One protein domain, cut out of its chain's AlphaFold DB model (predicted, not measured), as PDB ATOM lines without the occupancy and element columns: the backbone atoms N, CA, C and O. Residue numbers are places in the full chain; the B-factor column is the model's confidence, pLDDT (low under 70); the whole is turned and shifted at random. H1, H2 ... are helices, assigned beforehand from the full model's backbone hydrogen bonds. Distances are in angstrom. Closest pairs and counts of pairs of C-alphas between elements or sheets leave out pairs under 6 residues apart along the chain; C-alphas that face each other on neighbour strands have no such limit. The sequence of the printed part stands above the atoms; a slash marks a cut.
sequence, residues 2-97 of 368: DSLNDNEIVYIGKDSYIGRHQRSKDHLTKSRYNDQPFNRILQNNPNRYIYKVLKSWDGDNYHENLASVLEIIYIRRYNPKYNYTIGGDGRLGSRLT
ATOM      1  N   ASP A   2     386.210 465.744 862.392       38.66
ATOM      2  CA  ASP A   2     385.161 464.967 863.048       38.66
ATOM      3  C   ASP A   2     384.946 465.462 864.479       38.66
ATOM      4  O   ASP A   2     385.907 465.687 865.228       38.66
ATOM      5  N   SER A   3     383.681 465.688 864.830       41.69
ATOM      6  CA  SER A   3     383.253 466.100 866.161       41.69
ATOM      7  C   SER A   3     383.607 465.003 867.161       41.69
ATOM      8  O   SER A   3     382.972 463.953 867.190       41.69
ATOM      9  N   LEU A   4     384.639 465.243 867.968       53.16
ATOM     10  CA  LEU A   4     384.898 464.450 869.167       53.16
ATOM     11  C   LEU A   4     383.658 464.532 870.061       53.16
ATOM     12  O   LEU A   4     383.186 465.637 870.328       53.16
ATOM     13  N   ASN A   5     383.140 463.389 870.508       55.06
ATOM     14  CA  ASN A   5     382.052 463.367 871.480       55.06
ATOM     15  C   ASN A   5     382.514 464.077 872.761       55.06
ATOM     16  O   ASN A   5     383.568 463.755 873.311       55.06
ATOM     17  N   ASP A   6     381.705 465.018 873.253       53.62
ATOM     18  CA  ASP A   6     382.017 465.892 874.397       53.62
ATOM     19  C   ASP A   6     382.358 465.129 875.702       53.62
ATOM     20  O   ASP A   6     382.904 465.713 876.636       53.62
ATOM     21  N   ASN A   7     382.107 463.816 875.760       56.75
ATOM     22  CA  ASN A   7     382.339 462.956 876.924       56.75
ATOM     23  C   ASN A   7     383.699 462.222 876.954       56.75
ATOM     24  O   ASN A   7     383.966 461.514 877.924       56.75
ATOM     25  N   GLU A   8     384.569 462.365 875.947       71.56
ATOM     26  CA  GLU A   8     385.845 461.615 875.892       71.56
ATOM     27  C   GLU A   8     387.072 462.396 876.397       71.56
ATOM     28  O   GLU A   8     388.105 461.801 876.716       71.56
ATOM     29  N   ILE A   9     386.999 463.729 876.503       77.56
ATOM     30  CA  ILE A   9     388.171 464.552 876.842       77.56
ATOM     31  C   ILE A   9     388.380 464.601 878.361       77.56
ATOM     32  O   ILE A   9     387.677 465.284 879.103       77.56
ATOM     33  N   VAL A  10     389.406 463.892 878.837       79.62
ATOM     34  CA  VAL A  10     389.695 463.740 880.274       79.62
ATOM     35  C   VAL A  10     390.698 464.759 880.831       79.62
ATOM     36  O   VAL A  10     390.660 465.060 882.025       79.62
ATOM     37  N   TYR A  11     391.584 465.297 879.990       83.38
ATOM     38  CA  TYR A  11     392.632 466.251 880.365       83.38
ATOM     39  C   TYR A  11     393.047 467.099 879.156       83.38
ATOM     40  O   TYR A  11     393.133 466.590 878.041       83.38
ATOM     41  N   ILE A  12     393.332 468.382 879.385       87.19
ATOM     42  CA  ILE A  12     393.833 469.321 878.372       87.19
ATOM     43  C   ILE A  12     395.083 470.012 878.912       87.19
ATOM     44  O   ILE A  12     395.089 470.490 880.044       87.19
ATOM     45  N   GLY A  13     396.129 470.105 878.097       84.81
ATOM     46  CA  GLY A  13     397.347 470.829 878.446       84.81
ATOM     47  C   GLY A  13     398.017 471.439 877.219       84.81
ATOM     48  O   GLY A  13     397.839 470.956 876.104       84.81
ATOM     49  N   LYS A  14     398.804 472.498 877.424       83.69
ATOM     50  CA  LYS A  14     399.645 473.117 876.376       83.69
ATOM     51  C   LYS A  14     401.071 472.551 876.324       83.69
ATOM     52  O   LYS A  14     401.637 472.268 877.368       83.69
ATOM     53  N   ASP A  15     401.699 472.437 875.163       77.88
ATOM     54  CA  ASP A  15     403.143 472.161 875.063       77.88
ATOM     55  C   ASP A  15     403.782 473.264 874.214       77.88
ATOM     56  O   ASP A  15     403.306 473.541 873.115       77.88
ATOM     57  N   SER A  16     404.805 473.940 874.744       70.19
ATOM     58  CA  SER A  16     405.532 474.997 874.030       70.19
ATOM     59  C   SER A  16     406.598 474.447 873.075       70.19
ATOM     60  O   SER A  16     407.131 475.206 872.273       70.19
ATOM     61  N   TYR A  17     406.885 473.138 873.117       65.81
ATOM     62  CA  TYR A  17     407.867 472.472 872.261       65.81
ATOM     63  C   TYR A  17     407.317 471.150 871.706       65.81
ATOM     64  O   TYR A  17     407.796 470.064 872.051       65.81
ATOM     65  N   ILE A  18     406.340 471.243 870.791       59.06
ATOM     66  CA  ILE A  18     405.679 470.080 870.160       59.06
ATOM     67  C   ILE A  18     406.703 469.083 869.586       59.06
ATOM     68  O   ILE A  18     406.568 467.886 869.819       59.06
ATOM     69  N   GLY A  19     407.782 469.557 868.946       58.06
ATOM     70  CA  GLY A  19     408.819 468.696 868.354       58.06
ATOM     71  C   GLY A  19     409.630 467.845 869.346       58.06
ATOM     72  O   GLY A  19     410.267 466.876 868.940       58.06
ATOM     73  N   ARG A  20     409.611 468.154 870.652       61.81
ATOM     74  CA  ARG A  20     410.244 467.312 871.690       61.81
ATOM     75  C   ARG A  20     409.257 466.378 872.385       61.81
ATOM     76  O   ARG A  20     409.705 465.460 873.083       61.81
ATOM     77  N   HIS A  21     407.953 466.595 872.186       62.38
ATOM     78  CA  HIS A  21     406.861 465.895 872.861       62.38
ATOM     79  C   HIS A  21     407.056 465.825 874.382       62.38
ATOM     80  O   HIS A  21     406.741 464.804 874.993       62.38
ATOM     81  N   GLN A  22     407.621 466.867 875.004       69.50
ATOM     82  CA  GLN A  22     408.051 466.791 876.401       69.50
ATOM     83  C   GLN A  22     406.858 466.540 877.322       69.50
ATOM     84  O   GLN A  22     406.912 465.637 878.148       69.50
ATOM     85  N   ARG A  23     405.737 467.243 877.115       72.44
ATOM     86  CA  ARG A  23     404.545 467.048 877.948       72.44
ATOM     87  C   ARG A  23     403.905 465.674 877.737       72.44
ATOM     88  O   ARG A  23     403.462 465.054 878.696       72.44
ATOM     89  N   SER A  24     403.907 465.166 876.503       71.44
ATOM     90  CA  SER A  24     403.448 463.799 876.212       71.44
ATOM     91  C   SER A  24     404.337 462.753 876.898       71.44
ATOM     92  O   SER A  24     403.836 461.858 877.575       71.44
ATOM     93  N   LYS A  25     405.665 462.915 876.831       73.75
ATOM     94  CA  LYS A  25     406.629 462.062 877.541       73.75
ATOM     95  C   LYS A  25     406.442 462.129 879.053       73.75
ATOM     96  O   LYS A  25     406.425 461.084 879.694       73.75
ATOM     97  N   ASP A  26     406.235 463.315 879.618       73.69
ATOM     98  CA  ASP A  26     405.981 463.492 881.051       73.69
ATOM     99  C   ASP A  26     404.686 462.784 881.486       73.69
ATOM    100  O   ASP A  26     404.607 462.258 882.595       73.69
ATOM    101  N   HIS A  27     403.670 462.740 880.620       72.25
ATOM    102  CA  HIS A  27     402.418 462.022 880.866       72.25
ATOM    103  C   HIS A  27     402.535 460.507 880.700       72.25
ATOM    104  O   HIS A  27     401.829 459.790 881.395       72.25
ATOM    105  N   LEU A  28     403.423 460.023 879.833       69.50
ATOM    106  CA  LEU A  28     403.686 458.592 879.641       69.50
ATOM    107  C   LEU A  28     404.728 458.042 880.629       69.50
ATOM    108  O   LEU A  28     404.836 456.829 880.812       69.50
ATOM    109  N   THR A  29     405.503 458.916 881.274       74.81
ATOM    110  CA  THR A  29     406.520 458.514 882.246       74.81
ATOM    111  C   THR A  29     405.860 458.097 883.554       74.81
ATOM    112  O   THR A  29     405.196 458.894 884.220       74.81
ATOM    113  N   LYS A  30     406.075 456.836 883.939       71.69
ATOM    114  CA  LYS A  30     405.515 456.248 885.159       71.69
ATOM    115  C   LYS A  30     405.938 457.047 886.393       71.69
ATOM    116  O   LYS A  30     407.128 457.246 886.647       71.69
ATOM    117  N   SER A  31     404.964 457.461 887.195       73.31
ATOM    118  CA  SER A  31     405.230 458.170 888.445       73.31
ATOM    119  C   SER A  31     405.653 457.204 889.541       73.31
ATOM    120  O   SER A  31     405.079 456.124 889.686       73.31
ATOM    121  N   ARG A  32     406.602 457.628 890.382       73.19
ATOM    122  CA  ARG A  32     406.952 456.917 891.624       73.19
ATOM    123  C   ARG A  32     405.905 457.105 892.731       73.19
ATOM    124  O   ARG A  32     405.975 456.425 893.746       73.19
ATOM    125  N   TYR A  33     404.944 458.011 892.538       69.12
ATOM    126  CA  TYR A  33     403.919 458.358 893.522       69.12
ATOM    127  C   TYR A  33     402.537 457.909 893.036       69.12
ATOM    128  O   TYR A  33     402.090 458.347 891.975       69.12
ATOM    129  N   ASN A  34     401.829 457.098 893.823       63.62
ATOM    130  CA  ASN A  34     400.505 456.565 893.467       63.62
ATOM    131  C   ASN A  34     399.328 457.372 894.039       63.62
ATOM    132  O   ASN A  34     398.178 457.061 893.747       63.62
ATOM    133  N   ASP A  35     399.575 458.411 894.836       64.12
ATOM    134  CA  ASP A  35     398.502 459.020 895.635       64.12
ATOM    135  C   ASP A  35     397.709 460.088 894.870       64.12
ATOM    136  O   ASP A  35     396.489 460.218 895.024       64.12
ATOM    137  N   GLN A  36     398.374 460.830 893.981       66.69
ATOM    138  CA  GLN A  36     397.735 461.885 893.193       66.69
ATOM    139  C   GLN A  36     396.803 461.264 892.134       66.69
ATOM    140  O   GLN A  36     397.227 460.356 891.412       66.69
ATOM    141  N   PRO A  37     395.549 461.737 891.981       65.69
ATOM    142  CA  PRO A  37     394.633 461.188 890.978       65.69
ATOM    143  C   PRO A  37     395.179 461.321 889.549       65.69
ATOM    144  O   PRO A  37     394.993 460.421 888.737       65.69
ATOM    145  N   PHE A  38     395.941 462.383 889.274       67.69
ATOM    146  CA  PHE A  38     396.668 462.561 888.016       67.69
ATOM    147  C   PHE A  38     397.641 461.404 887.717       67.69
ATOM    148  O   PHE A  38     397.622 460.841 886.625       67.69
ATOM    149  N   ASN A  39     398.434 460.988 888.710       68.38
ATOM    150  CA  ASN A  39     399.417 459.912 888.558       68.38
ATOM    151  C   ASN A  39     398.734 458.559 888.349       68.38
ATOM    152  O   ASN A  39     399.161 457.756 887.521       68.38
ATOM    153  N   ARG A  40     397.639 458.325 889.084       64.81
ATOM    154  CA  ARG A  40     396.846 457.099 888.969       64.81
ATOM    155  C   ARG A  40     396.203 456.954 887.604       64.81
ATOM    156  O   ARG A  40     396.060 455.832 887.151       64.81
ATOM    157  N   ILE A  41     395.799 458.045 886.964       65.38
ATOM    158  CA  ILE A  41     394.912 457.971 885.800       65.38
ATOM    159  C   ILE A  41     395.666 458.215 884.491       65.38
ATOM    160  O   ILE A  41     395.367 457.546 883.508       65.38
ATOM    161  N   LEU A  42     396.669 459.098 884.491       69.00
ATOM    162  CA  LEU A  42     397.437 459.450 883.296       69.00
ATOM    163  C   LEU A  42     398.807 458.737 883.254       69.00
ATOM    164  O   LEU A  42     399.075 457.963 882.342       69.00
ATOM    165  N   GLN A  43     399.660 458.910 884.271       70.31
ATOM    166  CA  GLN A  43     401.049 458.408 884.234       70.31
ATOM    167  C   GLN A  43     401.198 456.893 884.406       70.31
ATOM    168  O   GLN A  43     402.080 456.281 883.808       70.31
ATOM    169  N   ASN A  44     400.331 456.259 885.197       68.31
ATOM    170  CA  ASN A  44     400.444 454.830 885.512       68.31
ATOM    171  C   ASN A  44     399.454 453.948 884.725       68.31
ATOM    172  O   ASN A  44     399.359 452.754 885.002       68.31
ATOM    173  N   ASN A  45     398.726 454.516 883.752       69.19
ATOM    174  CA  ASN A  45     397.756 453.812 882.901       69.19
ATOM    175  C   ASN A  45     397.818 454.280 881.424       69.19
ATOM    176  O   ASN A  45     396.795 454.692 880.874       69.19
ATOM    177  N   PRO A  46     398.987 454.221 880.756       65.50
ATOM    178  CA  PRO A  46     399.183 454.795 879.416       65.50
ATOM    179  C   PRO A  46     398.258 454.203 878.339       65.50
ATOM    180  O   PRO A  46     397.886 454.895 877.402       65.50
ATOM    181  N   ASN A  47     397.806 452.956 878.505       70.38
ATOM    182  CA  ASN A  47     396.931 452.271 877.543       70.38
ATOM    183  C   ASN A  47     395.444 452.681 877.640       70.38
ATOM    184  O   ASN A  47     394.610 452.101 876.952       70.38
ATOM    185  N   ARG A  48     395.077 453.627 878.521       69.94
ATOM    186  CA  ARG A  48     393.679 454.056 878.738       69.94
ATOM    187  C   ARG A  48     393.288 455.350 878.024       69.94
ATOM    188  O   ARG A  48     392.132 455.751 878.129       69.94
ATOM    189  N   TYR A  49     394.213 456.023 877.349       71.81
ATOM    190  CA  TYR A  49     393.929 457.291 876.682       71.81
ATOM    191  C   TYR A  49     394.658 457.400 875.348       71.81
ATOM    192  O   TYR A  49     395.748 456.869 875.163       71.81
ATOM    193  N   ILE A  50     394.039 458.127 874.422       75.25
ATOM    194  CA  ILE A  50     394.614 458.464 873.121       75.25
ATOM    195  C   ILE A  50     395.064 459.922 873.184       75.25
ATOM    196  O   ILE A  50     394.317 460.796 873.626       75.25
ATOM    197  N   TYR A  51     396.291 460.195 872.746       77.44
ATOM    198  CA  TYR A  51     396.779 461.563 872.601       77.44
ATOM    199  C   TYR A  51     396.299 462.151 871.270       77.44
ATOM    200  O   TYR A  51     396.553 461.582 870.209       77.44
ATOM    201  N   LYS A  52     395.635 463.310 871.318       82.62
ATOM    202  CA  LYS A  52     395.187 464.043 870.129       82.62
ATOM    203  C   LYS A  52     395.560 465.515 870.240       82.62
ATOM    204  O   LYS A  52     395.271 466.168 871.241       82.62
ATOM    205  N   VAL A  53     396.169 466.049 869.184       84.50
ATOM    206  CA  VAL A  53     396.475 467.479 869.079       84.50
ATOM    207  C   VAL A  53     395.193 468.226 868.711       84.50
ATOM    208  O   VAL A  53     394.635 468.016 867.637       84.50
ATOM    209  N   LEU A  54     394.711 469.088 869.611       84.12
ATOM    210  CA  LEU A  54     393.527 469.926 869.362       84.12
ATOM    211  C   LEU A  54     393.853 471.117 868.454       84.12
ATOM    212  O   LEU A  54     393.055 471.494 867.597       84.12
ATOM    213  N   LYS A  55     395.029 471.717 868.652       85.25
ATOM    214  CA  LYS A  55     395.532 472.833 867.857       85.25
ATOM    215  C   LYS A  55     397.056 472.864 867.926       85.25
ATOM    216  O   LYS A  55     397.615 472.765 869.015       85.25
ATOM    217  N   SER A  56     397.700 473.040 866.779       81.12
ATOM    218  CA  SER A  56     399.124 473.358 866.646       81.12
ATOM    219  C   SER A  56     399.288 474.644 865.836       81.12
ATOM    220  O   SER A  56     398.367 475.066 865.126       81.12
ATOM    221  N   TRP A  57     400.441 475.284 865.980       76.06
ATOM    222  CA  TRP A  57     400.866 476.419 865.168       76.06
ATOM    223  C   TRP A  57     402.361 476.268 864.877       76.06
ATOM    224  O   TRP A  57     403.108 475.844 865.758       76.06
ATOM    225  N   ASP A  58     402.772 476.655 863.673       70.06
ATOM    226  CA  ASP A  58     404.168 476.703 863.244       70.06
ATOM    227  C   ASP A  58     404.486 478.146 862.808       70.06
ATOM    228  O   ASP A  58     403.686 478.768 862.107       70.06
ATOM    229  N   GLY A  59     405.635 478.690 863.222       62.56
ATOM    230  CA  GLY A  59     406.187 479.944 862.683       62.56
ATOM    231  C   GLY A  59     405.837 481.265 863.393       62.56
ATOM    232  O   GLY A  59     405.014 481.332 864.308       62.56
ATOM    233  N   ASP A  60     406.514 482.320 862.926       58.97
ATOM    234  CA  ASP A  60     406.879 483.607 863.560       58.97
ATOM    235  C   ASP A  60     405.751 484.517 864.099       58.97
ATOM    236  O   ASP A  60     406.026 485.568 864.674       58.97
ATOM    237  N   ASN A  61     404.480 484.114 864.000       59.53
ATOM    238  CA  ASN A  61     403.324 484.819 864.583       59.53
ATOM    239  C   ASN A  61     402.937 484.280 865.975       59.53
ATOM    240  O   ASN A  61     401.773 484.315 866.388       59.53
ATOM    241  N   TYR A  62     403.914 483.751 866.710       63.81
ATOM    242  CA  TYR A  62     403.729 483.291 868.078       63.81
ATOM    243  C   TYR A  62     403.686 484.475 869.046       63.81
ATOM    244  O   TYR A  62     404.675 485.177 869.245       63.81
ATOM    245  N   HIS A  63     402.546 484.664 869.708       67.06
ATOM    246  CA  HIS A  63     402.480 485.497 870.902       67.06
ATOM    247  C   HIS A  63     402.661 484.607 872.135       67.06
ATOM    248  O   HIS A  63     401.970 483.595 872.268       67.06
ATOM    249  N   GLU A  64     403.520 485.021 873.073       64.94
ATOM    250  CA  GLU A  64     403.919 484.241 874.263       64.94
ATOM    251  C   GLU A  64     402.731 483.631 875.043       64.94
ATOM    252  O   GLU A  64     402.797 482.515 875.556       64.94
ATOM    253  N   ASN A  65     401.584 484.317 875.051       76.44
ATOM    254  CA  ASN A  65     400.406 483.931 875.825       76.44
ATOM    255  C   ASN A  65     399.356 483.127 875.046       76.44
ATOM    256  O   ASN A  65     398.372 482.686 875.643       76.44
ATOM    257  N   LEU A  66     399.520 482.918 873.737       80.19
ATOM    258  CA  LEU A  66     398.483 482.304 872.899       80.19
ATOM    259  C   LEU A  66     398.156 480.872 873.349       80.19
ATOM    260  O   LEU A  66     396.989 480.510 873.480       80.19
ATOM    261  N   ALA A  67     399.187 480.090 873.678       79.25
ATOM    262  CA  ALA A  67     399.048 478.731 874.198       79.25
ATOM    263  C   ALA A  67     398.249 478.690 875.514       79.25
ATOM    264  O   ALA A  67     397.387 477.833 875.698       79.25
ATOM    265  N   SER A  68     398.516 479.644 876.414       83.38
ATOM    266  CA  SER A  68     397.822 479.794 877.698       83.38
ATOM    267  C   SER A  68     396.351 480.150 877.506       83.38
ATOM    268  O   SER A  68     395.480 479.578 878.155       83.38
ATOM    269  N   VAL A  69     396.061 481.080 876.594       85.44
ATOM    270  CA  VAL A  69     394.689 481.511 876.298       85.44
ATOM    271  C   VAL A  69     393.885 480.373 875.673       85.44
ATOM    272  O   VAL A  69     392.755 480.122 876.093       85.44
ATOM    273  N   LEU A  70     394.467 479.644 874.719       86.31
ATOM    274  CA  LEU A  70     393.819 478.484 874.105       86.31
ATOM    275  C   LEU A  70     393.560 477.372 875.124       86.31
ATOM    276  O   LEU A  70     392.466 476.815 875.134       86.31
ATOM    277  N   GLU A  71     394.513 477.085 876.012       87.62
ATOM    278  CA  GLU A  71     394.333 476.116 877.099       87.62
ATOM    279  C   GLU A  71     393.130 476.482 877.983       87.62
ATOM    280  O   GLU A  71     392.271 475.632 878.220       87.62
ATOM    281  N   ILE A  72     393.000 477.752 878.389       88.31
ATOM    282  CA  ILE A  72     391.847 478.236 879.169       88.31
ATOM    283  C   ILE A  72     390.533 478.047 878.398       88.31
ATOM    284  O   ILE A  72     389.547 477.555 878.954       88.31
ATOM    285  N   ILE A  73     390.504 478.431 877.116       89.19
ATOM    286  CA  ILE A  73     389.311 478.317 876.265       89.19
ATOM    287  C   ILE A  73     388.891 476.854 876.128       89.19
ATOM    288  O   ILE A  73     387.711 476.541 876.285       89.19
ATOM    289  N   TYR A  74     389.840 475.956 875.871       89.94
ATOM    290  CA  TYR A  74     389.556 474.540 875.681       89.94
ATOM    291  C   TYR A  74     389.142 473.847 876.981       89.94
ATOM    292  O   TYR A  74     388.168 473.097 876.962       89.94
ATOM    293  N   ILE A  75     389.784 474.143 878.118       88.38
ATOM    294  CA  ILE A  75     389.348 473.635 879.431       88.38
ATOM    295  C   ILE A  75     387.928 474.108 879.731       88.38
ATOM    296  O   ILE A  75     387.091 473.320 880.155       88.38
ATOM    297  N   ARG A  76     387.616 475.381 879.473       86.94
ATOM    298  CA  ARG A  76     386.272 475.911 879.713       86.94
ATOM    299  C   ARG A  76     385.227 475.302 878.777       86.94
ATOM    300  O   ARG A  76     384.104 475.074 879.210       86.94
ATOM    301  N   ARG A  77     385.585 475.073 877.512       88.00
ATOM    302  CA  ARG A  77     384.692 474.518 876.490       88.00
ATOM    303  C   ARG A  77     384.363 473.052 876.754       88.00
ATOM    304  O   ARG A  77     383.201 472.687 876.681       88.00
ATOM    305  N   TYR A  78     385.381 472.244 877.037       86.44
ATOM    306  CA  TYR A  78     385.244 470.791 877.155       86.44
ATOM    307  C   TYR A  78     385.094 470.303 878.596       86.44
ATOM    308  O   TYR A  78     384.780 469.141 878.811       86.44
ATOM    309  N   ASN A  79     385.323 471.174 879.584       84.69
ATOM    310  CA  ASN A  79     385.206 470.877 881.012       84.69
ATOM    311  C   ASN A  79     385.851 469.530 881.423       84.69
ATOM    312  O   ASN A  79     385.189 468.682 882.031       84.69
ATOM    313  N   PRO A  80     387.135 469.301 881.079       84.44
ATOM    314  CA  PRO A  80     387.800 468.024 881.294       84.44
ATOM    315  C   PRO A  80     387.919 467.691 882.782       84.44
ATOM    316  O   PRO A  80     388.189 468.546 883.628       84.44
ATOM    317  N   LYS A  81     387.786 466.403 883.099       78.88
ATOM    318  CA  LYS A  81     387.698 465.909 884.479       78.88
ATOM    319  C   LYS A  81     388.947 466.170 885.334       78.88
ATOM    320  O   LYS A  81     388.819 466.303 886.550       78.88
ATOM    321  N   TYR A  82     390.142 466.212 884.740       77.75
ATOM    322  CA  TYR A  82     391.411 466.227 885.487       77.75
ATOM    323  C   TYR A  82     392.207 467.535 885.388       77.75
ATOM    324  O   TYR A  82     393.373 467.580 885.783       77.75
ATOM    325  N   ASN A  83     391.594 468.622 884.917       82.44
ATOM    326  CA  ASN A  83     392.189 469.954 885.008       82.44
ATOM    327  C   ASN A  83     391.871 470.595 886.372       82.44
ATOM    328  O   ASN A  83     390.738 470.964 886.656       82.44
ATOM    329  N   TYR A  84     392.888 470.732 887.232       74.50
ATOM    330  CA  TYR A  84     392.751 471.294 888.592       74.50
ATOM    331  C   TYR A  84     392.811 472.827 888.661       74.50
ATOM    332  O   TYR A  84     392.573 473.426 889.713       74.50
ATOM    333  N   THR A  85     393.167 473.462 887.549       79.44
ATOM    334  CA  THR A  85     393.150 474.912 887.353       79.44
ATOM    335  C   THR A  85     392.304 475.212 886.123       79.44
ATOM    336  O   THR A  85     392.025 474.329 885.313       79.44
ATOM    337  N   ILE A  86     391.919 476.474 885.949       80.06
ATOM    338  CA  ILE A  86     391.203 476.914 884.742       80.06
ATOM    339  C   ILE A  86     392.121 477.034 883.509       80.06
ATOM    340  O   ILE A  86     391.690 477.579 882.500       80.06
ATOM    341  N   GLY A  87     393.365 476.548 883.591       78.50
ATOM    342  CA  GLY A  87     394.411 476.775 882.594       78.50
ATOM    343  C   GLY A  87     395.115 478.121 882.764       78.50
ATOM    344  O   GLY A  87     394.733 478.943 883.604       78.50
ATOM    345  N   GLY A  88     396.152 478.334 881.955       72.62
ATOM    346  CA  GLY A  88     397.036 479.488 882.092       72.62
ATOM    347  C   GLY A  88     398.053 479.286 883.211       72.62
ATOM    348  O   GLY A  88     397.844 478.515 884.149       72.62
ATOM    349  N   ASP A  89     399.205 479.937 883.093       67.44
ATOM    350  CA  ASP A  89     400.306 479.703 884.021       67.44
ATOM    351  C   ASP A  89     399.919 480.071 885.465       67.44
ATOM    352  O   ASP A  89     399.418 481.161 885.752       67.44
ATOM    353  N   GLY A  90     400.153 479.141 886.399       67.06
ATOM    354  CA  GLY A  90     399.976 479.351 887.838       67.06
ATOM    355  C   GLY A  90     398.784 478.627 888.476       67.06
ATOM    356  O   GLY A  90     398.233 477.661 887.958       67.06
ATOM    357  N   ARG A  91     398.415 479.070 889.686       61.41
ATOM    358  CA  ARG A  91     397.354 478.471 890.527       61.41
ATOM    359  C   ARG A  91     395.983 479.129 890.342       61.41
ATOM    360  O   ARG A  91     395.107 478.985 891.202       61.41
ATOM    361  N   LEU A  92     395.804 479.893 889.266       59.72
ATOM    362  CA  LEU A  92     394.576 480.639 889.025       59.72
ATOM    363  C   LEU A  92     393.385 479.669 888.938       59.72
ATOM    364  O   LEU A  92     393.442 478.636 888.275       59.72
ATOM    365  N   GLY A  93     392.321 479.966 889.680       59.53
ATOM    366  CA  GLY A  93     391.131 479.115 889.748       59.53
ATOM    367  C   GLY A  93     391.253 477.859 890.621       59.53
ATOM    368  O   GLY A  93     390.233 477.209 890.844       59.53
ATOM    369  N   SER A  94     392.430 477.537 891.177       65.06
ATOM    370  CA  SER A  94     392.544 476.426 892.133       65.06
ATOM    371  C   SER A  94     391.770 476.742 893.419       65.06
ATOM    372  O   SER A  94     391.982 477.773 894.065       65.06
ATOM    373  N   ARG A  95     390.834 475.865 893.793       63.81
ATOM    374  CA  ARG A  95     390.076 475.968 895.046       63.81
ATOM    375  C   ARG A  95     390.604 474.929 896.024       63.81
ATOM    376  O   ARG A  95     390.528 473.734 895.759       63.81
ATOM    377  N   LEU A  96     391.128 475.382 897.162       74.62
ATOM    378  CA  LEU A  96     391.455 474.480 898.266       74.62
ATOM    379  C   LEU A  96     390.162 473.875 898.821       74.62
ATOM    380  O   LEU A  96     389.198 474.605 899.062       74.62
ATOM    381  N   THR A  97     390.164 472.561 899.039       78.94
ATOM    382  CA  THR A  97     389.076 471.865 899.737       78.94
ATOM    383  C   THR A  97     389.017 472.302 901.201       78.94
ATOM    384  O   THR A  97     390.016 472.774 901.755       78.94
TER     385      THR A  97
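AT A GLANCE: This is residues 2 to 97 of the 368 residues of the protein "NUMOD3 motif-containing protein" of Methanobrevibacter gottschalkii (UniProt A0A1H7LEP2). This domain has little regular structure: it is a body built mostly of loops, with H3 on one side and a corner of two short helices, H1 and H2, on the other. The stretch of residues 2 to 21 passes through the middle, between them. The printed part has 96 residues, 27 of them in three named helices, in the order H1, H2, H3, with no named strand; the class is all helix. It is compact, with a radius of gyration of the C-alphas of 14.1 A and spans of 41 by 31 by 28 A.

IN THESE COORDINATES: H3, the longest helix, runs 18.1 A over residues 66 to 78, from C-alpha 66 at (398.483, 482.304, 872.899). H1 is residues 22 to 28, beginning at C-alpha 22 (408.051, 466.791, 876.401), and H2 is residues 37 to 43.

HOW THE PARTS SIT: H3 is apart from H1 and from H2. H1 and H2 touch, the C-alphas of His 27 and Gln 43 being closest at 5.1 A. Their lines are only just about perpendicular, at 73 degrees. In the three helices every O i to N i+4 pair is within hydrogen-bond range.

THE WHOLE: The C-alphas farthest apart, of Asp 60 and Thr 97, are 42.0 A apart. The printed part has no cut; the H2 to H3 link, 22 residues, is long. Mean pLDDT of the printed part is 72.4, with 40 residues under 70, among them 33 to 42.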